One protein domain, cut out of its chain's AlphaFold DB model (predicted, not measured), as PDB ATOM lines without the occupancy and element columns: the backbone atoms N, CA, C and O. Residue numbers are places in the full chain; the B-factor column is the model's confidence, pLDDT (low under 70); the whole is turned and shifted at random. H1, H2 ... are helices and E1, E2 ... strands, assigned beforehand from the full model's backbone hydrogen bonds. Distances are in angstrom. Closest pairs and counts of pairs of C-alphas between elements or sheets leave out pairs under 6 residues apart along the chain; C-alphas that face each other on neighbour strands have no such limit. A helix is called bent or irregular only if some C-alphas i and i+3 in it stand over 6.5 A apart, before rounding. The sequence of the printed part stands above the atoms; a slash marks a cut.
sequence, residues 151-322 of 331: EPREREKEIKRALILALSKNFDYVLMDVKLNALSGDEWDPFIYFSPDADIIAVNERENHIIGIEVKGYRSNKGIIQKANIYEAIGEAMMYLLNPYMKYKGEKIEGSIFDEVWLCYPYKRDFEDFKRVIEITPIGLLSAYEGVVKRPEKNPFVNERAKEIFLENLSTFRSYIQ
ATOM      1  N   GLU A 151      44.995  10.333 139.374       74.56
ATOM      2  CA  GLU A 151      44.199   9.308 140.044       74.56
ATOM      3  C   GLU A 151      44.970   7.980 140.025       74.56
ATOM      4  O   GLU A 151      45.590   7.665 139.010       74.56
ATOM      5  N   PRO A 152      44.991   7.183 141.110       78.56
ATOM      6  CA  PRO A 152      45.808   5.968 141.174       78.56
ATOM      7  C   PRO A 152      45.648   5.047 139.957       78.56
ATOM      8  O   PRO A 152      46.648   4.597 139.408       78.56
ATOM      9  N   ARG A 153      44.411   4.868 139.472       82.88
ATOM     10  CA  ARG A 153      44.081   4.076 138.272       82.88
ATOM     11  C   ARG A 153      44.677   4.627 136.967       82.88
ATOM     12  O   ARG A 153      44.828   3.918 135.992       82.88
ATOM     13  N   GLU A 154      45.031   5.902 136.922       86.50
ATOM     14  CA  GLU A 154      45.611   6.541 135.737       86.50
ATOM     15  C   GLU A 154      47.145   6.513 135.762       86.50
ATOM     16  O   GLU A 154      47.786   6.962 134.812       86.50
ATOM     17  N   ARG A 155      47.755   5.975 136.825       87.50
ATOM     18  CA  ARG A 155      49.210   5.826 136.937       87.50
ATOM     19  C   ARG A 155      49.668   4.575 136.198       87.50
ATOM     20  O   ARG A 155      49.137   3.491 136.415       87.50
ATOM     21  N   GLU A 156      50.739   4.721 135.423       91.19
ATOM     22  CA  GLU A 156      51.353   3.659 134.609       91.19
ATOM     23  C   GLU A 156      51.552   2.344 135.383       91.19
ATOM     24  O   GLU A 156      51.139   1.280 134.931       91.19
ATOM     25  N   LYS A 157      52.073   2.428 136.613       90.62
ATOM     26  CA  LYS A 157      52.291   1.268 137.490       90.62
ATOM     27  C   LYS A 157      51.008   0.504 137.832       90.62
ATOM     28  O   LYS A 157      51.019  -0.725 137.865       90.62
ATOM     29  N   GLU A 158      49.914   1.205 138.121       91.81
ATOM     30  CA  GLU A 158      48.648   0.547 138.470       91.81
ATOM     31  C   GLU A 158      47.959  -0.026 137.228       91.81
ATOM     32  O   GLU A 158      47.342  -1.088 137.301       91.81
ATOM     33  N   ILE A 159      48.140   0.613 136.068       95.19
ATOM     34  CA  ILE A 159      47.685   0.087 134.778       95.19
ATOM     35  C   ILE A 159      48.421  -1.214 134.449       95.19
ATOM     36  O   ILE A 159      47.771  -2.216 134.151       95.19
ATOM     37  N   LYS A 160      49.756  -1.238 134.583       96.81
ATOM     38  CA  LYS A 160      50.570  -2.447 134.381       96.81
ATOM     39  C   LYS A 160      50.077  -3.601 135.261       96.81
ATOM     40  O   LYS A 160      49.818  -4.694 134.766       96.81
ATOM     41  N   ARG A 161      49.833  -3.342 136.552       94.31
ATOM     42  CA  ARG A 161      49.269  -4.336 137.487       94.31
ATOM     43  C   ARG A 161      47.893  -4.846 137.063       94.31
ATOM     44  O   ARG A 161      47.654  -6.052 137.107       94.31
ATOM     45  N   ALA A 162      46.995  -3.954 136.649       93.81
ATOM     46  CA  ALA A 162      45.667  -4.340 136.181       93.81
ATOM     47  C   ALA A 162      45.740  -5.223 134.922       93.81
ATOM     48  O   ALA A 162      45.051  -6.244 134.846       93.81
ATOM     49  N   LEU A 163      46.618  -4.881 133.975       96.38
ATOM     50  CA  LEU A 163      46.863  -5.680 132.774       96.38
ATOM     51  C   LEU A 163      47.437  -7.055 133.113       96.38
ATOM     52  O   LEU A 163      46.938  -8.050 132.598       96.38
ATOM     53  N   ILE A 164      48.414  -7.141 134.020       96.44
ATOM     54  CA  ILE A 164      48.981  -8.423 134.465       96.44
ATOM     55  C   ILE A 164      47.888  -9.334 135.022       96.44
ATOM     56  O   ILE A 164      47.807 -10.499 134.629       96.44
ATOM     57  N   LEU A 165      47.005  -8.816 135.881       94.56
ATOM     58  CA  LEU A 165      45.884  -9.585 136.431       94.56
ATOM     59  C   LEU A 165      44.920 -10.077 135.340       94.56
ATOM     60  O   LEU A 165      44.427 -11.205 135.413       94.56
ATOM     61  N   ALA A 166      44.645  -9.252 134.327       94.38
ATOM     62  CA  ALA A 166      43.779  -9.625 133.213       94.38
ATOM     63  C   ALA A 166      44.429 -10.685 132.304       94.38
ATOM     64  O   ALA A 166      43.806 -11.707 132.008       94.38
ATOM     65  N   LEU A 167      45.686 -10.471 131.910       95.75
ATOM     66  CA  LEU A 167      46.454 -11.352 131.024       95.75
ATOM     67  C   LEU A 167      46.751 -12.702 131.677       95.75
ATOM     68  O   LEU A 167      46.689 -13.732 131.009       95.75
ATOM     69  N   SER A 168      46.968 -12.731 132.994       95.94
ATOM     70  CA  SER A 168      47.261 -13.961 133.746       95.94
ATOM     71  C   SER A 168      46.176 -15.037 133.639       95.94
ATOM     72  O   SER A 168      46.436 -16.198 133.941       95.94
ATOM     73  N   LYS A 169      44.960 -14.678 133.204       94.19
ATOM     74  CA  LYS A 169      43.868 -15.630 132.961       94.19
ATOM     75  C   LYS A 169      44.093 -16.481 131.709       94.19
ATOM     76  O   LYS A 169      43.648 -17.626 131.667       94.19
ATOM     77  N   ASN A 170      44.781 -15.931 130.709       93.69
ATOM     78  CA  ASN A 170      44.911 -16.531 129.379       93.69
ATOM     79  C   ASN A 170      46.360 -16.863 129.003       93.69
ATOM     80  O   ASN A 170      46.574 -17.760 128.196       93.69
ATOM     81  N   PHE A 171      47.337 -16.192 129.611       96.81
ATOM     82  CA  PHE A 171      48.757 -16.386 129.333       96.81
ATOM     83  C   PHE A 171      49.430 -17.265 130.389       96.81
ATOM     84  O   PHE A 171      49.038 -17.307 131.560       96.81
ATOM     85  N   ASP A 172      50.453 -17.995 129.962       96.81
ATOM     86  CA  ASP A 172      51.231 -18.879 130.822       96.81
ATOM     87  C   ASP A 172      52.155 -18.081 131.743       96.81
ATOM     88  O   ASP A 172      52.210 -18.379 132.939       96.81
ATOM     89  N   TYR A 173      52.777 -17.024 131.213       97.50
ATOM     90  CA  TYR A 173      53.601 -16.077 131.963       97.50
ATOM     91  C   TYR A 173      53.300 -14.646 131.542       97.50
ATOM     92  O   TYR A 173      53.040 -14.374 130.370       97.50
ATOM     93  N   VAL A 174      53.360 -13.732 132.504       98.06
ATOM     94  CA  VAL A 174      53.298 -12.293 132.256       98.06
ATOM     95  C   VAL A 174      54.455 -11.632 132.993       98.06
ATOM     96  O   VAL A 174      54.570 -11.745 134.217       98.06
ATOM     97  N   LEU A 175      55.326 -10.981 132.232       98.12
ATOM     98  CA  LEU A 175      56.501 -10.275 132.716       98.12
ATOM     99  C   LEU A 175      56.225  -8.769 132.742       98.12
ATOM    100  O   LEU A 175      55.422  -8.280 131.947       98.12
ATOM    101  N   MET A 176      56.899  -8.051 133.637       97.81
ATOM    102  CA  MET A 176      56.767  -6.602 133.808       97.81
ATOM    103  C   MET A 176      58.139  -5.928 133.861       97.81
ATOM    104  O   MET A 176      59.022  -6.416 134.565       97.81
ATOM    105  N   ASP A 177      58.276  -4.791 133.176       97.25
ATOM    106  CA  ASP A 177      59.472  -3.934 133.153       97.25
ATOM    107  C   ASP A 177      60.766  -4.705 132.780       97.25
ATOM    108  O   ASP A 177      61.794  -4.611 133.459       97.25
ATOM    109  N   VAL A 178      60.706  -5.504 131.708       96.81
ATOM    110  CA  VAL A 178      61.781  -6.394 131.243       96.81
ATOM    111  C   VAL A 178      62.866  -5.607 130.516       96.81
ATOM    112  O   VAL A 178      62.615  -4.996 129.483       96.81
ATOM    113  N   LYS A 179      64.102  -5.676 131.017       95.62
ATOM    114  CA  LYS A 179      65.249  -4.959 130.430       95.62
ATOM    115  C   LYS A 179      66.242  -5.891 129.758       95.62
ATOM    116  O   LYS A 179      66.596  -5.732 128.597       95.62
ATOM    117  N   LEU A 180      66.714  -6.865 130.525       94.31
ATOM    118  CA  LEU A 180      67.731  -7.827 130.119       94.31
ATOM    119  C   LEU A 180      67.586  -9.115 130.916       94.31
ATOM    120  O   LEU A 180      67.105  -9.072 132.053       94.31
ATOM    121  N   ASN A 181      68.014 -10.234 130.341       91.00
ATOM    122  CA  ASN A 181      68.060 -11.503 131.057       91.00
ATOM    123  C   ASN A 181      69.193 -11.545 132.089       91.00
ATOM    124  O   ASN A 181      70.246 -10.936 131.904       91.00
ATOM    125  N   ALA A 182      69.002 -12.306 133.170       84.44
ATOM    126  CA  ALA A 182      70.100 -12.599 134.082       84.44
ATOM    127  C   ALA A 182      71.165 -13.442 133.362       84.44
ATOM    128  O   ALA A 182      70.853 -14.499 132.819       84.44
ATOM    129  N   LEU A 183      72.412 -12.970 133.377       79.50
ATOM    130  CA  LEU A 183      73.557 -13.698 132.832       79.50
ATOM    131  C   LEU A 183      74.086 -14.659 133.900       79.50
ATOM    132  O   LEU A 183      74.382 -14.214 135.012       79.50
ATOM    133  N   SER A 184      74.235 -15.949 133.585       72.88
ATOM    134  CA  SER A 184      74.862 -16.901 134.518       72.88
ATOM    135  C   SER A 184      76.391 -16.795 134.533       72.88
ATOM    136  O   SER A 184      77.036 -17.247 135.478       72.88
ATOM    137  N   GLY A 185      76.971 -16.167 133.504       70.06
ATOM    138  CA  GLY A 185      78.413 -16.126 133.260       70.06
ATOM    139  C   GLY A 185      78.911 -17.239 132.334       70.06
ATOM    140  O   GLY A 185      80.092 -17.228 131.991       70.06
ATOM    141  N   ASP A 186      78.038 -18.157 131.904       74.94
ATOM    142  CA  ASP A 186      78.325 -19.093 130.815       74.94
ATOM    143  C   ASP A 186      78.468 -18.326 129.487       74.94
ATOM    144  O   ASP A 186      77.631 -17.493 129.134       74.94
ATOM    145  N   GLU A 187      79.540 -18.596 128.742       70.75
ATOM    146  CA  GLU A 187      79.796 -17.983 127.432       70.75
ATOM    147  C   GLU A 187      78.740 -18.367 126.378       70.75
ATOM    148  O   GLU A 187      78.591 -17.677 125.366       70.75
ATOM    149  N   TRP A 188      77.997 -19.450 126.622       75.19
ATOM    150  CA  TRP A 188      76.943 -19.952 125.747       75.19
ATOM    151  C   TRP A 188      75.544 -19.445 126.111       75.19
ATOM    152  O   TRP A 188      74.610 -19.697 125.342       75.19
ATOM    153  N   ASP A 189      75.388 -18.715 127.221       81.69
ATOM    154  CA  ASP A 189      74.113 -18.090 127.573       81.69
ATOM    155  C   ASP A 189      73.714 -17.040 126.529       81.69
ATOM    156  O   ASP A 189      74.560 -16.288 126.024       81.69
ATOM    157  N   PRO A 190      72.416 -16.923 126.199       88.12
ATOM    158  CA  PRO A 190      71.977 -15.829 125.362       88.12
ATOM    159  C   PRO A 190      72.133 -14.505 126.109       88.12
ATOM    160  O   PRO A 190      71.789 -14.377 127.281       88.12
ATOM    161  N   PHE A 191      72.586 -13.483 125.398       93.00
ATOM    162  CA  PHE A 191      72.417 -12.098 125.805       93.00
ATOM    163  C   PHE A 191      71.155 -11.564 125.135       93.00
ATOM    164  O   PHE A 191      71.107 -11.465 123.909       93.00
ATOM    165  N   ILE A 192      70.145 -11.220 125.929       95.31
ATOM    166  CA  ILE A 192      68.852 -10.711 125.473       95.31
ATOM    167  C   ILE A 192      68.621  -9.361 126.139       95.31
ATOM    168  O   ILE A 192      68.518  -9.272 127.361       95.31
ATOM    169  N   TYR A 193      68.529  -8.310 125.328       95.50
ATOM    170  CA  TYR A 193      68.370  -6.933 125.781       95.50
ATOM    171  C   TYR A 193      67.236  -6.239 125.027       95.50
ATOM    172  O   TYR A 193      67.182  -6.266 123.797       95.50
ATOM    173  N   PHE A 194      66.341  -5.598 125.769       96.44
ATOM    174  CA  PHE A 194      65.211  -4.845 125.242       96.44
ATOM    175  C   PHE A 194      65.566  -3.358 125.197       96.44
ATOM    176  O   PHE A 194      66.024  -2.789 126.188       96.44
ATOM    177  N   SER A 195      65.382  -2.726 124.035       92.62
ATOM    178  CA  SER A 195      65.588  -1.286 123.872       92.62
ATOM    179  C   SER A 195      64.507  -0.690 122.962       92.62
ATOM    180  O   SER A 195      64.558  -0.896 121.748       92.62
ATOM    181  N   PRO A 196      63.513   0.033 123.507       94.00
ATOM    182  CA  PRO A 196      63.321   0.359 124.927       94.00
ATOM    183  C   PRO A 196      63.001  -0.875 125.790       94.00
ATOM    184  O   PRO A 196      62.704  -1.946 125.253       94.00
ATOM    185  N   ASP A 197      63.083  -0.714 127.117       96.06
ATOM    186  CA  ASP A 197      62.650  -1.729 128.087       96.06
ATOM    187  C   ASP A 197      61.208  -2.166 127.769       96.06
ATOM    188  O   ASP A 197      60.365  -1.331 127.440       96.06
ATOM    189  N   ALA A 198      60.918  -3.462 127.874       96.62
ATOM    190  CA  ALA A 198      59.591  -3.990 127.596       96.62
ATOM    191  C   ALA A 198      58.690  -3.919 128.838       96.62
ATOM    192  O   ALA A 198      58.863  -4.667 129.802       96.62
ATOM    193  N   ASP A 199      57.695  -3.042 128.797       97.88
ATOM    194  CA  ASP A 199      56.755  -2.768 129.880       97.88
ATOM    195  C   ASP A 199      55.981  -4.011 130.325       97.88
ATOM    196  O   ASP A 199      55.946  -4.328 131.516       97.88
ATOM    197  N   ILE A 200      55.361  -4.717 129.376       98.50
ATOM    198  CA  ILE A 200      54.736  -6.022 129.594       98.50
ATOM    199  C   ILE A 200      55.085  -6.960 128.442       98.50
ATOM    200  O   ILE A 200      54.924  -6.614 127.271       98.50
ATOM    201  N   ILE A 201      55.468  -8.187 128.794       98.56
ATOM    202  CA  ILE A 201      55.554  -9.321 127.868       98.56
ATOM    203  C   ILE A 201      54.588 -10.394 128.360       98.56
ATOM    204  O   ILE A 201      54.680 -10.810 129.514       98.56
ATOM    205  N   ALA A 202      53.675 -10.864 127.512       98.19
ATOM    206  CA  ALA A 202      52.804 -11.988 127.850       98.19
ATOM    207  C   ALA A 202      53.063 -13.172 126.915       98.19
ATOM    208  O   ALA A 202      53.081 -13.024 125.695       98.19
ATOM    209  N   VAL A 203      53.285 -14.343 127.513       98.00
ATOM    210  CA  VAL A 203      53.762 -15.556 126.841       98.00
ATOM    211  C   VAL A 203      52.739 -16.672 126.994       98.00
ATOM    212  O   VAL A 203      52.298 -16.978 128.104       98.00
ATOM    213  N   ASN A 204      52.384 -17.311 125.886       95.94
ATOM    214  CA  ASN A 204      51.689 -18.588 125.848       95.94
ATOM    215  C   ASN A 204      52.615 -19.611 125.181       95.94
ATOM    216  O   ASN A 204      52.752 -19.639 123.959       95.94
ATOM    217  N   GLU A 205      53.269 -20.446 125.993       90.19
ATOM    218  CA  GLU A 205      54.276 -21.394 125.502       90.19
ATOM    219  C   GLU A 205      53.666 -22.421 124.550       90.19
ATOM    220  O   GLU A 205      54.277 -22.791 123.555       90.19
ATOM    221  N   ARG A 206      52.451 -22.897 124.858       85.75
ATOM    222  CA  ARG A 206      51.804 -23.964 124.079       85.75
ATOM    223  C   ARG A 206      51.437 -23.513 122.677       85.75
ATOM    224  O   ARG A 206      51.470 -24.315 121.753       85.75
ATOM    225  N   GLU A 207      51.051 -22.253 122.549       90.94
ATOM    226  CA  GLU A 207      50.665 -21.652 121.275       90.94
ATOM    227  C   GLU A 207      51.862 -21.020 120.553       90.94
ATOM    228  O   GLU A 207      51.678 -20.478 119.468       90.94
ATOM    229  N   ASN A 208      53.073 -21.088 121.137       92.44
ATOM    230  CA  ASN A 208      54.248 -20.331 120.699       92.44
ATOM    231  C   ASN A 208      53.871 -18.868 120.404       92.44
ATOM    232  O   ASN A 208      54.160 -18.346 119.330       92.44
ATOM    233  N   HIS A 209      53.146 -18.240 121.334       96.56
ATOM    234  CA  HIS A 209      52.579 -16.913 121.134       96.56
ATOM    235  C   HIS A 209      53.088 -15.928 122.185       96.56
ATOM    236  O   HIS A 209      52.958 -16.171 123.388       96.56
ATOM    237  N   ILE A 210      53.671 -14.819 121.734       98.19
ATOM    238  CA  ILE A 210      54.273 -13.792 122.583       98.19
ATOM    239  C   ILE A 210      53.757 -12.426 122.145       98.19
ATOM    240  O   ILE A 210      53.902 -12.039 120.986       98.19
ATOM    241  N   ILE A 211      53.201 -11.668 123.087       98.19
ATOM    242  CA  ILE A 211      52.771 -10.289 122.850       98.19
ATOM    243  C   ILE A 211      53.586  -9.311 123.691       98.19
ATOM    244  O   ILE A 211      53.920  -9.596 124.846       98.19
ATOM    245  N   GLY A 212      53.886  -8.154 123.109       98.25
ATOM    246  CA  GLY A 212      54.517  -7.027 123.791       98.25
ATOM    247  C   GLY A 212      53.520  -5.888 123.962       98.25
ATOM    248  O   GLY A 212      52.785  -5.571 123.027       98.25
ATOM    249  N   ILE A 213      53.464  -5.279 125.147       98.31
ATOM    250  CA  ILE A 213      52.566  -4.150 125.418       98.31
ATOM    251  C   ILE A 213      53.367  -2.999 126.017       98.31
ATOM    252  O   ILE A 213      53.858  -3.117 127.136       98.31
ATOM    253  N   GLU A 214      53.428  -1.885 125.294       97.75
ATOM    254  CA  GLU A 214      53.907  -0.594 125.792       97.75
ATOM    255  C   GLU A 214      52.768   0.086 126.566       97.75
ATOM    256  O   GLU A 214      51.654   0.220 126.049       97.75
ATOM    257  N   VAL A 215      53.001   0.506 127.810       97.25
ATOM    258  CA  VAL A 215      51.950   1.001 128.708       97.25
ATOM    259  C   VAL A 215      52.219   2.444 129.090       97.25
ATOM    260  O   VAL A 215      53.190   2.768 129.762       97.25
ATOM    261  N   LYS A 216      51.276   3.329 128.768       94.56
ATOM    262  CA  LYS A 216      51.336   4.728 129.182       94.56
ATOM    263  C   LYS A 216      50.259   5.065 130.194       94.56
ATOM    264  O   LYS A 216      49.094   4.704 130.059       94.56
ATOM    265  N   GLY A 217      50.670   5.811 131.213       90.75
ATOM    266  CA  GLY A 217      49.778   6.455 132.165       90.75
ATOM    267  C   GLY A 217      49.881   7.972 132.102       90.75
ATOM    268  O   GLY A 217      50.630   8.561 131.319       90.75
ATOM    269  N   TYR A 218      49.138   8.614 132.985       86.94
ATOM    270  CA  TYR A 218      49.236  10.038 133.226       86.94
ATOM    271  C   TYR A 218      50.379  10.318 134.203       86.94
ATOM    272  O   TYR A 218      50.637   9.559 135.145       86.94
ATOM    273  N   ARG A 219      51.070  11.435 133.988       77.81
ATOM    274  CA  ARG A 219      52.138  11.923 134.860       77.81
ATOM    275  C   ARG A 219      51.790  13.318 135.348       77.81
ATOM    276  O   ARG A 219      51.118  14.094 134.676       77.81
ATOM    277  N   SER A 220      52.253  13.627 136.549       61.38
ATOM    278  CA  SER A 220      52.170  14.974 137.093       61.38
ATOM    279  C   SER A 220      53.464  15.705 136.783       61.38
ATOM    280  O   SER A 220      54.526  15.253 137.209       61.38
ATOM    281  N   ASN A 221      53.392  16.817 136.054       57.88
ATOM    282  CA  ASN A 221      54.551  17.671 135.819       57.88
ATOM    283  C   ASN A 221      54.195  19.130 136.125       57.88
ATOM    284  O   ASN A 221      53.233  19.664 135.574       57.88
ATOM    285  N   LYS A 222      54.955  19.770 137.025       52.22
ATOM    286  CA  LYS A 222      54.842  21.200 137.383       52.22
ATOM    287  C   LYS A 222      53.411  21.747 137.554       52.22
ATOM    288  O   LYS A 222      53.121  22.838 137.077       52.22
ATOM    289  N   GLY A 223      52.489  21.041 138.202       49.16
ATOM    290  CA  GLY A 223      51.133  21.604 138.361       49.16
ATOM    291  C   GLY A 223      50.079  21.055 137.386       49.16
ATOM    292  O   GLY A 223      48.893  21.313 137.586       49.16
ATOM    293  N   ILE A 224      50.475  20.262 136.385       54.53
ATOM    294  CA  ILE A 224      49.591  19.815 135.305       54.53
ATOM    295  C   ILE A 224      49.642  18.289 135.187       54.53
ATOM    296  O   ILE A 224      50.717  17.701 135.049       54.53
ATOM    297  N   ILE A 225      48.472  17.645 135.236       66.12
ATOM    298  CA  ILE A 225      48.320  16.254 134.799       66.12
ATOM    299  C   ILE A 225      48.475  16.237 133.283       66.12
ATOM    300  O   ILE A 225      47.675  16.828 132.560       66.12
ATOM    301  N   GLN A 226      49.521  15.574 132.813       70.88
ATOM    302  CA  GLN A 226      49.778  15.393 131.396       70.88
ATOM    303  C   GLN A 226      49.704  13.908 131.085       70.88
ATOM    304  O   GLN A 226      50.295  13.071 131.772       70.88
ATOM    305  N   LYS A 227      48.959  13.583 130.033       77.88
ATOM    306  CA  LYS A 227      49.074  12.285 129.379       77.88
ATOM    307  C   LYS A 227      50.503  12.164 128.822       77.88
ATOM    308  O   LYS A 227      51.085  13.170 128.408       77.88
ATOM    309  N   ALA A 228      51.065  10.955 128.825       78.25
ATOM    310  CA  ALA A 228      52.330  10.704 128.138       78.25
ATOM    311  C   ALA A 228      52.253  11.153 126.666       78.25
ATOM    312  O   ALA A 228      51.186  11.126 126.047       78.25
ATOM    313  N   ASN A 229      53.374  11.598 126.101       82.00
ATOM    314  CA  ASN A 229      53.382  12.030 124.711       82.00
ATOM    315  C   ASN A 229      53.045  10.831 123.810       82.00
ATOM    316  O   ASN A 229      53.730   9.813 123.825       82.00
ATOM    317  N   ILE A 230      51.967  10.943 123.033       82.38
ATOM    318  CA  ILE A 230      51.497   9.842 122.189       82.38
ATOM    319  C   ILE A 230      52.459   9.522 121.044       82.38
ATOM    320  O   ILE A 230      52.549   8.366 120.657       82.38
ATOM    321  N   TYR A 231      53.201  10.503 120.526       82.81
ATOM    322  CA  TYR A 231      54.188  10.266 119.471       82.81
ATOM    323  C   TYR A 231      55.383   9.473 119.990       82.81
ATOM    324  O   TYR A 231      55.841   8.553 119.322       82.81
ATOM    325  N   GLU A 232      55.846   9.809 121.195       88.19
ATOM    326  CA  GLU A 232      56.882   9.054 121.900       88.19
ATOM    327  C   GLU A 232      56.399   7.627 122.166       88.19
ATOM    328  O   GLU A 232      57.058   6.678 121.762       88.19
ATOM    329  N   ALA A 233      55.177   7.484 122.688       90.44
ATOM    330  CA  ALA A 233      54.576   6.187 122.976       90.44
ATOM    331  C   ALA A 233      54.381   5.307 121.730       90.44
ATOM    332  O   ALA A 233      54.602   4.100 121.782       90.44
ATOM    333  N   ILE A 234      53.968   5.893 120.599       90.31
ATOM    334  CA  ILE A 234      53.899   5.183 119.316       90.31
ATOM    335  C   ILE A 234      55.305   4.787 118.870       90.31
ATOM    336  O   ILE A 234      55.488   3.662 118.425       90.31
ATOM    337  N   GLY A 235      56.291   5.680 118.992       91.56
ATOM    338  CA  GLY A 235      57.684   5.381 118.668       91.56
ATOM    339  C   GLY A 235      58.225   4.199 119.471       91.56
ATOM    340  O   GLY A 235      58.751   3.257 118.887       91.56
ATOM    341  N   GLU A 236      58.031   4.204 120.789       94.00
ATOM    342  CA  GLU A 236      58.445   3.120 121.688       94.00
ATOM    343  C   GLU A 236      57.729   1.804 121.364       94.00
ATOM    344  O   GLU A 236      58.385   0.775 121.205       94.00
ATOM    345  N   ALA A 237      56.408   1.834 121.152       94.69
ATOM    346  CA  ALA A 237      55.663   0.650 120.732       94.69
ATOM    347  C   ALA A 237      56.148   0.128 119.367       94.69
ATOM    348  O   ALA A 237      56.357  -1.064 119.197       94.69
ATOM    349  N   MET A 238      56.399   0.995 118.386       93.62
ATOM    350  CA  MET A 238      56.936   0.578 117.085       93.62
ATOM    351  C   MET A 238      58.322  -0.066 117.211       93.62
ATOM    352  O   MET A 238      58.608  -1.017 116.487       93.62
ATOM    353  N   MET A 239      59.163   0.387 118.148       95.31
ATOM    354  CA  MET A 239      60.460  -0.245 118.420       95.31
ATOM    355  C   MET A 239      60.318  -1.682 118.930       95.31
ATOM    356  O   MET A 239      61.192  -2.506 118.659       95.31
ATOM    357  N   TYR A 240      59.203  -2.035 119.585       96.88
ATOM    358  CA  TYR A 240      58.975  -3.423 119.996       96.88
ATOM    359  C   TYR A 240      58.899  -4.366 118.798       96.88
ATOM    360  O   TYR A 240      59.307  -5.515 118.926       96.88
ATOM    361  N   LEU A 241      58.470  -3.899 117.620       95.88
ATOM    362  CA  LEU A 241      58.413  -4.734 116.417       95.88
ATOM    363  C   LEU A 241      59.776  -5.316 116.026       95.88
ATOM    364  O   LEU A 241      59.808  -6.269 115.260       95.88
ATOM    365  N   LEU A 242      60.879  -4.769 116.549       95.62
ATOM    366  CA  LEU A 242      62.250  -5.228 116.323       95.62
ATOM    367  C   LEU A 242      62.946  -5.722 117.605       95.62
ATOM    368  O   LEU A 242      64.131  -6.039 117.565       95.62
ATOM    369  N   ASN A 243      62.243  -5.772 118.741       95.25
ATOM    370  CA  ASN A 243      62.809  -6.223 120.014       95.25
ATOM    371  C   ASN A 243      62.711  -7.748 120.175       95.25
ATOM    372  O   ASN A 243      61.692  -8.338 119.790       95.25
ATOM    373  N   PRO A 244      63.684  -8.378 120.861       96.75
ATOM    374  CA  PRO A 244      64.850  -7.787 121.524       96.75
ATOM    375  C   PRO A 244      66.111  -7.800 120.646       96.75
ATOM    376  O   PRO A 244      66.216  -8.551 119.680       96.75
ATOM    377  N   TYR A 245      67.136  -7.060 121.069       94.44
ATOM    378  CA  TYR A 245      68.497  -7.347 120.632       94.44
ATOM    379  C   TYR A 245      68.976  -8.648 121.280       94.44
ATOM    380  O   TYR A 245      68.955  -8.781 122.507       94.44
ATOM    381  N   MET A 246      69.445  -9.587 120.460       94.88
ATOM    382  CA  MET A 246      69.846 -10.905 120.931       94.88
ATOM    383  C   MET A 246      71.198 -11.337 120.356       94.88
ATOM    384  O   MET A 246      71.480 -11.189 119.164       94.88
ATOM    385  N   LYS A 247      72.042 -11.897 121.223       92.44
ATOM    386  CA  LYS A 247      73.245 -12.647 120.851       92.44
ATOM    387  C   LYS A 247      73.192 -14.020 121.493       92.44
ATOM    388  O   LYS A 247      72.932 -14.115 122.685       92.44
ATOM    389  N   TYR A 248      73.469 -15.062 120.727       90.38
ATOM    390  CA  TYR A 248      73.483 -16.432 121.226       90.38
ATOM    391  C   TYR A 248      74.575 -17.219 120.510       90.38
ATOM    392  O   TYR A 248      74.650 -17.188 119.284       90.38
ATOM    393  N   LYS A 249      75.451 -17.892 121.267       87.06
ATOM    394  CA  LYS A 249      76.555 -18.710 120.725       87.06
ATOM    395  C   LYS A 249      77.455 -17.984 119.708       87.06
ATOM    396  O   LYS A 249      77.877 -18.561 118.713       87.06
ATOM    397  N   GLY A 250      77.728 -16.701 119.946       82.75
ATOM    398  CA  GLY A 250      78.542 -15.859 119.059       82.75
ATOM    399  C   GLY A 250      77.797 -15.275 117.851       82.75
ATOM    400  O   GLY A 250      78.331 -14.386 117.189       82.75
ATOM    401  N   GLU A 251      76.554 -15.688 117.600       89.12
ATOM    402  CA  GLU A 251      75.723 -15.169 116.517       89.12
ATOM    403  C   GLU A 251      74.818 -14.036 117.010       89.12
ATOM    404  O   GLU A 251      74.254 -14.088 118.107       89.12
ATOM    405  N   LYS A 252      74.669 -12.992 116.190       92.75
ATOM    406  CA  LYS A 252      73.653 -11.956 116.398       92.75
ATOM    407  C   LYS A 252      72.343 -12.453 115.791       92.75
ATOM    408  O   LYS A 252      72.299 -12.749 114.601       92.75
ATOM    409  N   ILE A 253      71.288 -12.499 116.597       94.69
ATOM    410  CA  ILE A 253      69.947 -12.868 116.148       94.69
ATOM    411  C   ILE A 253      69.165 -11.574 115.917       94.69
ATOM    412  O   ILE A 253      68.996 -10.771 116.835       94.69
ATOM    413  N   GLU A 254      68.744 -11.343 114.675       91.69
ATOM    414  CA  GLU A 254      67.995 -10.147 114.269       91.69
ATOM    415  C   GLU A 254      66.499 -10.442 114.117       91.69
ATOM    416  O   GLU A 254      66.115 -11.560 113.784       91.69
ATOM    417  N   GLY A 255      65.657  -9.430 114.319       94.00
ATOM    418  CA  GLY A 255      64.199  -9.556 114.281       94.00
ATOM    419  C   GLY A 255      63.590  -9.518 115.677       94.00
ATOM    420  O   GLY A 255      64.233  -9.089 116.631       94.00
ATOM    421  N   SER A 256      62.333  -9.937 115.788       96.94
ATOM    422  CA  SER A 256      61.553  -9.793 117.015       96.94
ATOM    423  C   SER A 256      60.993 -11.103 117.543       96.94
ATOM    424  O   SER A 256      60.734 -12.038 116.787       96.94
ATOM    425  N   ILE A 257      60.770 -11.143 118.858       97.88
ATOM    426  CA  ILE A 257      60.043 -12.233 119.515       97.88
ATOM    427  C   ILE A 257      58.525 -12.023 119.524       97.88
ATOM    428  O   ILE A 257      57.793 -12.958 119.824       97.88
ATOM    429  N   PHE A 258      58.043 -10.805 119.271       98.19
ATOM    430  CA  PHE A 258      56.642 -10.453 119.490       98.19
ATOM    431  C   PHE A 258      55.804 -10.712 118.246       98.19
ATOM    432  O   PHE A 258      56.006 -10.054 117.229       98.19
ATOM    433  N   ASP A 259      54.816 -11.600 118.351       97.88
ATOM    434  CA  ASP A 259      53.826 -11.838 117.295       97.88
ATOM    435  C   ASP A 259      52.901 -10.636 117.108       97.88
ATOM    436  O   ASP A 259      52.520 -10.290 115.987       97.88
ATOM    437  N   GLU A 260      52.554  -9.999 118.225       97.44
ATOM    438  CA  GLU A 260      51.709  -8.819 118.280       97.44
ATOM    439  C   GLU A 260      52.299  -7.788 119.237       97.44
ATOM    440  O   GLU A 260      52.803  -8.110 120.318       97.44
ATOM    441  N   VAL A 261      52.173  -6.524 118.851       97.50
ATOM    442  CA  VAL A 261      52.612  -5.388 119.653       97.50
ATOM    443  C   VAL A 261      51.430  -4.475 119.913       97.50
ATOM    444  O   VAL A 261      50.682  -4.132 118.997       97.50
ATOM    445  N   TRP A 262      51.278  -4.061 121.163       97.25
ATOM    446  CA  TRP A 262      50.179  -3.233 121.626       97.25
ATOM    447  C   TRP A 262      50.692  -1.954 122.282       97.25
ATOM    448  O   TRP A 262      51.678  -1.969 123.013       97.25
ATOM    449  N   LEU A 263      49.963  -0.860 122.083       95.62
ATOM    450  CA  LEU A 263      50.077   0.355 122.880       95.62
ATOM    451  C   LEU A 263      48.842   0.483 123.774       95.62
ATOM    452  O   LEU A 263      47.705   0.480 123.291       95.62
ATOM    453  N   CYS A 264      49.066   0.619 125.077       96.00
ATOM    454  CA  CYS A 264      48.016   0.730 126.073       96.00
ATOM    455  C   CYS A 264      47.962   2.122 126.709       96.00
ATOM    456  O   CYS A 264      48.961   2.621 127.221       96.00
ATOM    457  N   TYR A 265      46.760   2.698 126.755       94.06
ATOM    458  CA  TYR A 265      46.419   3.879 127.557       94.06
ATOM    459  C   TYR A 265      45.255   3.565 128.510       94.06
ATOM    460  O   TYR A 265      44.602   2.529 128.357       94.06
ATOM    461  N   PRO A 266      44.953   4.424 129.500       92.88
ATOM    462  CA  PRO A 266      43.823   4.210 130.400       92.88
ATOM    463  C   PRO A 266      42.483   4.106 129.667       92.88
ATOM    464  O   PRO A 266      41.740   3.151 129.893       92.88
ATOM    465  N   TYR A 267      42.187   5.034 128.753       91.94
ATOM    466  CA  TYR A 267      40.865   5.197 128.144       91.94
ATOM    467  C   TYR A 267      40.934   5.289 126.613       91.94
ATOM    468  O   TYR A 267      41.938   5.705 126.041       91.94
ATOM    469  N   LYS A 268      39.834   4.972 125.921       90.81
ATOM    470  CA  LYS A 268      39.718   5.087 124.457       90.81
ATOM    471  C   LYS A 268      39.879   6.522 123.973       90.81
ATOM    472  O   LYS A 268      40.501   6.742 122.935       90.81
ATOM    473  N   ARG A 269      39.367   7.492 124.744       88.75
ATOM    474  CA  ARG A 269      39.496   8.927 124.436       88.75
ATOM    475  C   ARG A 269      40.950   9.372 124.287       88.75
ATOM    476  O   ARG A 269      41.233  10.313 123.556       88.75
ATOM    477  N   ASP A 270      41.886   8.662 124.920       88.31
ATOM    478  CA  ASP A 270      43.312   8.979 124.847       88.31
ATOM    479  C   ASP A 270      43.882   8.776 123.429       88.31
ATOM    480  O   ASP A 270      44.986   9.238 123.145       88.31
ATOM    481  N   PHE A 271      43.135   8.143 122.521       86.44
ATOM    482  CA  PHE A 271      43.525   7.898 121.131       86.44
ATOM    483  C   PHE A 271      42.805   8.797 120.105       86.44
ATOM    484  O   PHE A 271      43.120   8.729 118.916       86.44
ATOM    485  N   GLU A 272      41.843   9.628 120.522       82.12
ATOM    486  CA  GLU A 272      40.951  10.359 119.602       82.12
ATOM    487  C   GLU A 272      41.678  11.360 118.698       82.12
ATOM    488  O   GLU A 272      41.383  11.422 117.502       82.12
ATOM    489  N   ASP A 273      42.674  12.067 119.236       71.69
ATOM    490  CA  ASP A 273      43.395  13.134 118.530       71.69
ATOM    491  C   ASP A 273      44.253  12.632 117.349       71.69
ATOM    492  O   ASP A 273      44.745  13.432 116.555       71.69
ATOM    493  N   PHE A 274      44.450  11.312 117.208       73.12
ATOM    494  CA  PHE A 274      45.452  10.740 116.296       73.12
ATOM    495  C   PHE A 274      44.980   9.530 115.484       73.12
ATOM    496  O   PHE A 274      45.807   8.765 114.983       73.12
ATOM    497  N   LYS A 275      43.662   9.384 115.279       71.25
ATOM    498  CA  LYS A 275      43.050   8.260 114.536       71.25
ATOM    499  C   LYS A 275      43.770   7.899 113.228       71.25
ATOM    500  O   LYS A 275      44.013   6.727 112.980       71.25
ATOM    501  N   ARG A 276      44.199   8.892 112.441       72.81
ATOM    502  CA  ARG A 276      44.893   8.665 111.157       72.81
ATOM    503  C   ARG A 276      46.278   8.023 111.286       72.81
ATOM    504  O   ARG A 276      46.611   7.160 110.488       72.81
ATOM    505  N   VAL A 277      47.088   8.445 112.262       72.38
ATOM    506  CA  VAL A 277      48.428   7.859 112.491       72.38
ATOM    507  C   VAL A 277      48.281   6.429 113.002       72.38
ATOM    508  O   VAL A 277      49.029   5.541 112.623       72.38
ATOM    509  N   ILE A 278      47.262   6.204 113.822       72.12
ATOM    510  CA  ILE A 278      46.920   4.899 114.374       72.12
ATOM    511  C   ILE A 278      46.441   3.924 113.294       72.12
ATOM    512  O   ILE A 278      46.729   2.735 113.374       72.12
ATOM    513  N   GLU A 279      45.683   4.384 112.298       77.44
ATOM    514  CA  GLU A 279      45.157   3.518 111.236       77.44
ATOM    515  C   GLU A 279      46.274   2.871 110.410       77.44
ATOM    516  O   GLU A 279      46.137   1.713 110.026       77.44
ATOM    517  N   ILE A 280      47.398   3.567 110.222       80.81
ATOM    518  CA  ILE A 280      48.501   3.123 109.359       80.81
ATOM    519  C   ILE A 280      49.601   2.331 110.079       80.81
ATOM    520  O   ILE A 280      50.491   1.805 109.416       80.81
ATOM    521  N   THR A 281      49.596   2.259 111.415       84.69
ATOM    522  CA  THR A 281      50.613   1.505 112.165       84.69
ATOM    523  C   THR A 281      50.189   0.048 112.386       84.69
ATOM    524  O   THR A 281      49.014  -0.208 112.657       84.69
ATOM    525  N   PRO A 282      51.119  -0.923 112.348       89.50
ATOM    526  CA  PRO A 282      50.796  -2.338 112.569       89.50
ATOM    527  C   PRO A 282      50.509  -2.673 114.046       89.50
ATOM    528  O   PRO A 282      50.077  -3.781 114.357       89.50
ATOM    529  N   ILE A 283      50.733  -1.732 114.970       93.69
ATOM    530  CA  ILE A 283      50.499  -1.937 116.404       93.69
ATOM    531  C   ILE A 283      49.004  -1.899 116.754       93.69
ATOM    532  O   ILE A 283      48.217  -1.121 116.207       93.69
ATOM    533  N   GLY A 284      48.618  -2.733 117.714       94.25
ATOM    534  CA  GLY A 284      47.292  -2.747 118.314       94.25
ATOM    535  C   GLY A 284      47.128  -1.631 119.337       94.25
ATOM    536  O   GLY A 284      48.094  -1.178 119.949       94.25
ATOM    537  N   LEU A 285      45.886  -1.212 119.561       93.62
ATOM    538  CA  LEU A 285      45.545  -0.240 120.592       93.62
ATOM    539  C   LEU A 285      44.624  -0.848 121.633       93.62
ATOM    540  O   LEU A 285      43.552  -1.378 121.317       93.62
ATOM    541  N   LEU A 286      45.021  -0.688 122.888       94.50
ATOM    542  CA  LEU A 286      44.311  -1.196 124.045       94.50
ATOM    543  C   LEU A 286      43.972  -0.046 124.999       94.50
ATOM    544  O   LEU A 286      44.820   0.775 125.338       94.50
ATOM    545  N   SER A 287      42.728   0.001 125.462       93.31
ATOM    546  CA  SER A 287      42.385   0.726 126.681       93.31
ATOM    547  C   SER A 287      42.411  -0.246 127.852       93.31
ATOM    548  O   SER A 287      41.761  -1.294 127.810       93.31
ATOM    549  N   ALA A 288      43.111   0.127 128.921       93.38
ATOM    550  CA  ALA A 288      43.184  -0.664 130.144       93.38
ATOM    551  C   ALA A 288      41.804  -0.908 130.780       93.38
ATOM    552  O   ALA A 288      41.588  -1.950 131.397       93.38
ATOM    553  N   TYR A 289      40.873   0.042 130.622       90.25
ATOM    554  CA  TYR A 289      39.562   0.014 131.278       90.25
ATOM    555  C   TYR A 289      38.378  -0.202 130.333       90.25
ATOM    556  O   TYR A 289      37.297  -0.563 130.788       90.25
ATOM    557  N   GLU A 290      38.566  -0.015 129.028       92.31
ATOM    558  CA  GLU A 290      37.492  -0.088 128.028       92.31
ATOM    559  C   GLU A 290      37.786  -1.114 126.914       92.31
ATOM    560  O   GLU A 290      37.010  -1.258 125.963       92.31
ATOM    561  N   GLY A 291      38.899  -1.845 127.037       92.00
ATOM    562  CA  GLY A 291      39.271  -2.962 126.177       92.00
ATOM    563  C   GLY A 291      39.866  -2.549 124.832       92.00
ATOM    564  O   GLY A 291      40.400  -1.453 124.661       92.00
ATOM    565  N   VAL A 292      39.806  -3.465 123.864       93.81
ATOM    566  CA  VAL A 292      40.432  -3.296 122.544       93.81
ATOM    567  C   VAL A 292      39.827  -2.099 121.803       93.81
ATOM    568  O   VAL A 292      38.605  -1.972 121.682       93.81
ATOM    569  N   VAL A 293      40.702  -1.229 121.297       91.75
ATOM    570  CA  VAL A 293      40.366  -0.082 120.439       91.75
ATOM    571  C   VAL A 293      40.653  -0.418 118.979       91.75
ATOM    572  O   VAL A 293      39.795  -0.218 118.125       91.75
ATOM    573  N   LYS A 294      41.833  -0.985 118.708       92.00
ATOM    574  CA  LYS A 294      42.271  -1.480 117.395       92.00
ATOM    575  C   LYS A 294      43.016  -2.795 117.613       92.00
ATOM    576  O   LYS A 294      43.844  -2.868 118.515       92.00
ATOM    577  N   ARG A 295      42.737  -3.827 116.816       94.00
ATOM    578  CA  ARG A 295      43.539  -5.062 116.852       94.00
ATOM    579  C   ARG A 295      44.890  -4.836 116.154       94.00
ATOM    580  O   ARG A 295      44.912  -4.098 115.170       94.00
ATOM    581  N   PRO A 296      45.980  -5.437 116.648       94.56
ATOM    582  CA  PRO A 296      47.275  -5.408 115.988       94.56
ATOM    583  C   PRO A 296      47.208  -6.189 114.680       94.56
ATOM    584  O   PRO A 296      46.389  -7.098 114.508       94.56
ATOM    585  N   GLU A 297      48.106  -5.840 113.774       93.94
ATOM    586  CA  GLU A 297      48.476  -6.704 112.665       93.94
ATOM    587  C   GLU A 297      49.579  -7.664 113.121       93.94
ATOM    588  O   GLU A 297      50.236  -7.444 114.142       93.94
ATOM    589  N   LYS A 298      49.796  -8.743 112.362       92.06
ATOM    590  CA  LYS A 298      50.932  -9.630 112.622       92.06
ATOM    591  C   LYS A 298      52.227  -8.852 112.435       92.06
ATOM    592  O   LYS A 298      52.400  -8.196 111.409       92.06
ATOM    593  N   ASN A 299      53.143  -8.968 113.389       95.12
ATOM    594  CA  ASN A 299      54.447  -8.340 113.266       95.12
ATOM    595  C   ASN A 299      55.237  -8.980 112.096       95.12
ATOM    596  O   ASN A 299      55.519 -10.179 112.132       95.12
ATOM    597  N   PRO A 300      55.609  -8.214 111.051       90.31
ATOM    598  CA  PRO A 300      56.314  -8.758 109.890       90.31
ATOM    599  C   PRO A 300      57.779  -9.115 110.175       90.31
ATOM    600  O   PRO A 300      58.411  -9.769 109.349       90.31
ATOM    601  N   PHE A 301      58.330  -8.691 111.316       96.12
ATOM    602  CA  PHE A 301      59.731  -8.907 111.685       96.12
ATOM    603  C   PHE A 301      59.921 -10.033 112.708       96.12
ATOM    604  O   PHE A 301      61.002 -10.154 113.289       96.12
ATOM    605  N   VAL A 302      58.888 -10.845 112.955       96.75
ATOM    606  CA  VAL A 302      58.997 -12.010 113.844       96.75
ATOM    607  C   VAL A 302      60.082 -12.949 113.336       96.75
ATOM    608  O   VAL A 302      60.085 -13.353 112.173       96.75
ATOM    609  N   ASN A 303      60.986 -13.321 114.236       97.19
ATOM    610  CA  ASN A 303      61.986 -14.346 114.003       97.19
ATOM    611  C   ASN A 303      61.703 -15.536 114.929       97.19
ATOM    612  O   ASN A 303      61.918 -15.459 116.139       97.19
ATOM    613  N   GLU A 304      61.261 -16.657 114.352       95.88
ATOM    614  CA  GLU A 304      60.965 -17.881 115.108       95.88
ATOM    615  C   GLU A 304      62.179 -18.391 115.890       95.88
ATOM    616  O   GLU A 304      62.034 -18.827 117.029       95.88
ATOM    617  N   ARG A 305      63.397 -18.234 115.356       95.00
ATOM    618  CA  ARG A 305      64.612 -18.614 116.080       95.00
ATOM    619  C   ARG A 305      64.834 -17.748 117.318       95.00
ATOM    620  O   ARG A 305      65.259 -18.254 118.353       95.00
ATOM    621  N   ALA A 306      64.539 -16.449 117.232       95.69
ATOM    622  CA  ALA A 306      64.609 -15.559 118.388       95.69
ATOM    623  C   ALA A 306      63.573 -15.955 119.451       95.69
ATOM    624  O   ALA A 306      63.888 -15.955 120.642       95.69
ATOM    625  N   LYS A 307      62.355 -16.330 119.032       95.81
ATOM    626  CA  LYS A 307      61.299 -16.815 119.935       95.81
ATOM    627  C   LYS A 307      61.707 -18.098 120.641       95.81
ATOM    628  O   LYS A 307      61.598 -18.159 121.859       95.81
ATOM    629  N   GLU A 308      62.222 -19.079 119.904       94.81
ATOM    630  CA  GLU A 308      62.740 -20.329 120.470       94.81
ATOM    631  C   GLU A 308      63.780 -20.053 121.558       94.81
ATOM    632  O   GLU A 308      63.607 -20.489 122.692       94.81
ATOM    633  N   ILE A 309      64.808 -19.254 121.246       94.06
ATOM    634  CA  ILE A 309      65.869 -18.918 122.205       94.06
ATOM    635  C   ILE A 309      65.283 -18.205 123.430       94.06
ATOM    636  O   ILE A 309      65.645 -18.529 124.560       94.06
ATOM    637  N   PHE A 310      64.369 -17.253 123.237       95.44
ATOM    638  CA  PHE A 310      63.722 -16.557 124.347       95.44
ATOM    639  C   PHE A 310      62.914 -17.509 125.242       95.44
ATOM    640  O   PHE A 310      63.025 -17.432 126.464       95.44
ATOM    641  N   LEU A 311      62.131 -18.419 124.654       94.38
ATOM    642  CA  LEU A 311      61.296 -19.373 125.388       94.38
ATOM    643  C   LEU A 311      62.131 -20.428 126.124       94.38
ATOM    644  O   LEU A 311      61.864 -20.700 127.293       94.38
ATOM    645  N   GLU A 312      63.171 -20.971 125.487       91.75
ATOM    646  CA  GLU A 312      64.115 -21.909 126.113       91.75
ATOM    647  C   GLU A 312      64.819 -21.291 127.328       91.75
ATOM    648  O   GLU A 312      65.137 -21.988 128.290       91.75
ATOM    649  N   ASN A 313      65.022 -19.972 127.308       91.75
ATOM    650  CA  ASN A 313      65.743 -19.236 128.342       91.75
ATOM    651  C   ASN A 313      64.822 -18.393 129.229       91.75
ATOM    652  O   ASN A 313      65.290 -17.505 129.943       91.75
ATOM    653  N   LEU A 314      63.515 -18.666 129.243       92.06
ATOM    654  CA  LEU A 314      62.545 -17.868 129.997       92.06
ATOM    655  C   LEU A 314      62.839 -17.838 131.510       92.06
ATOM    656  O   LEU A 314      62.556 -16.847 132.185       92.06
ATOM    657  N   SER A 315      63.466 -18.892 132.042       90.50
ATOM    658  CA  SER A 315      63.914 -18.972 133.440       90.50
ATOM    659  C   SER A 315      64.888 -17.853 133.826       90.50
ATOM    660  O   SER A 315      64.846 -17.365 134.957       90.50
ATOM    661  N   THR A 316      65.693 -17.362 132.882       91.81
ATOM    662  CA  THR A 316      66.636 -16.249 133.097       91.81
ATOM    663  C   THR A 316      65.936 -14.901 133.321       91.81
ATOM    664  O   THR A 316      66.555 -13.946 133.792       91.81
ATOM    665  N   PHE A 317      64.627 -14.823 133.054       93.38
ATOM    666  CA  PHE A 317      63.780 -13.654 133.304       93.38
ATOM    667  C   PHE A 317      62.894 -13.789 134.548       93.38
ATOM    668  O   PHE A 317      62.001 -12.967 134.758       93.38
ATOM    669  N   ARG A 318      63.122 -14.797 135.403       91.62
ATOM    670  CA  ARG A 318      62.266 -15.107 136.563       91.62
ATOM    671  C   ARG A 318      61.951 -13.907 137.459       91.62
ATOM    672  O   ARG A 318      60.833 -13.807 137.956       91.62
ATOM    673  N   SER A 319      62.899 -12.990 137.662       92.38
ATOM    674  CA  SER A 319      62.701 -11.782 138.479       92.38
ATOM    675  C   SER A 319      61.656 -10.813 137.909       92.38
ATOM    676  O   SER A 319      61.053 -10.056 138.670       92.38
ATOM    677  N   TYR A 320      61.413 -10.849 136.598       95.69
ATOM    678  CA  TYR A 320      60.426 -10.006 135.925       95.69
ATOM    679  C   TYR A 320      59.040 -10.643 135.853       95.69
ATOM    680  O   TYR A 320      58.082  -9.953 135.517       95.69
ATOM    681  N   ILE A 321      58.896 -11.935 136.159       95.75
ATOM    682  CA  ILE A 321      57.607 -12.628 136.080       95.75
ATOM    683  C   ILE A 321      56.732 -12.192 137.255       95.75
ATOM    684  O   ILE A 321      57.064 -12.420 138.416       95.75
ATOM    685  N   GLN A 322      55.597 -11.574 136.936       95.81
ATOM    686  CA  GLN A 322      54.647 -11.031 137.912       95.81
ATOM    687  C   GLN A 322      53.259 -11.683 137.821       95.81
ATOM    688  O   GLN A 322      52.383 -11.381 138.632       95.81
TER     689      GLN A 322
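Overview. This is residues 151 to 322 of the 331 residues of an uncharacterized protein of Pyrococcus furiosus (strain ATCC 43587 / DSM 3638 / JCM 8422 / Vc1) (UniProt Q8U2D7). A strongly twisted, branched sheet of eight strands makes the core, with helices over both its faces, H1 and H5 on one and H2 and H3 on the other, while the sheet curls round H4. Two small hairpins lie at opposite ends of the long axis: E4 with E5, reached where E3 runs on into E4, and E6 with E7. The printed part has 172 residues with five named helices and ten named strands, in the order H1 E1 E2 E3 E4 E5 H2 E6 E7 E8 H3 E9 E10 H4 H5. The class is mixed, helices and strands; the large sheet has parallel and antiparallel pairs, and E4 and E5 form an antiparallel sheet of two. The whole is compact, with a radius of gyration of the C-alphas of 16.2 A, and only just elongated, spanning 49 by 32 by 31 A.

Arrangement. H1, residues 156 to 167, is on the branched sheet; its closest C-alphas to E1, residues 173 to 180, are those of Ile 164 and Val 174, 6.2 A apart. E1, E2, residues 191 to 204, and E3, residues 209 to 215, form a meander, each strand the antiparallel neighbour of the one before. E1 and E2 are a hairpin, with N 175 and O 201 at 2.8 A; E1 bends by 86 degrees at residue 177 and E2 by 117 degrees at residue 198. E2 and E3 are a hairpin too, with N 204 and O 209 at 2.8 A. E3 runs on into E4, residues 218 to 221, at 32 degrees; E4 and E5, residues 224 to 227, form a hairpin with N 219 and O 226 at 2.9 A. H2, residues 230 to 240, is on the opposite face of the branched sheet from H1; the C-alphas of Glu 214 and Ala 237 are the closest of E3 and H2, 5.5 A apart. E6, residues 245 to 248, is antiparallel to E2, with N 191 and O 247 at 2.8 A; on the other side of E2 lies E1. E6 forms a hairpin with E7, residues 251 to 253, where N 248 and O 251 are 2.9 A apart. E8, residues 260 to 265, is parallel to E3 at 26 degrees, with N 262 and O 212 at 2.8 A. E8, H3, residues 268 to 280, and E9, residues 284 to 287, make a strand-helix-strand unit, two parallel neighbour strands with a helix between, and its crossover is right-handed; N 284 and O 261 are 2.8 A apart. H3 is on the same face as H2, at a height over the sheet of 9.1 A, and runs along the strands, at 2 degrees to E9 on the local plane. E9 and the edge strand E10, residues 291 to 294, form a hairpin, with N 285 and O 294 at 2.8 A. The sheet curls round H4, residues 304 to 312, whose closest C-alphas to E7 are those of Ala 306 and Ile 253, 6.4 A apart. H5, residues 314 to 320, is on the same face as H1, and its closest C-alphas to E1 are those of Tyr 320 and Leu 175, 5.1 A apart. H4 and H5 meet only through their link, H2 and H3 are near each other, and H1 and H2 are apart. Every O i to N i+4 pair is within hydrogen-bond range in H1, H2 and H4; in H3 it is 2 of 9, with 6 of 10 O i to N i+3 pairs, and in H5 0 of 3, with 3 of 4.

Along the chain. H1 begins with C-alpha 156 at (51.353, 3.659, 134.609) and measures 16.2 A from first to last C-alpha. E2, the longest strand by residues, measures 21.7 A, and E3 19.5 A. H3 measures 17.6 A and is irregular, with C-alphas 273 and 276 8.8 A apart; H5 is irregular too, with C-alphas 316 and 319 8.0 A apart. H5 ends with C-alpha 320 at (60.426, -10.006, 135.925).

Size, cuts and confidence. The C-alphas of Gly 223 and Lys 249 are the two farthest apart, at 50.8 A. The printed part has no cut, and no link is long. Mean pLDDT of the printed part is 89.9; residues 220 to 225 are under 70.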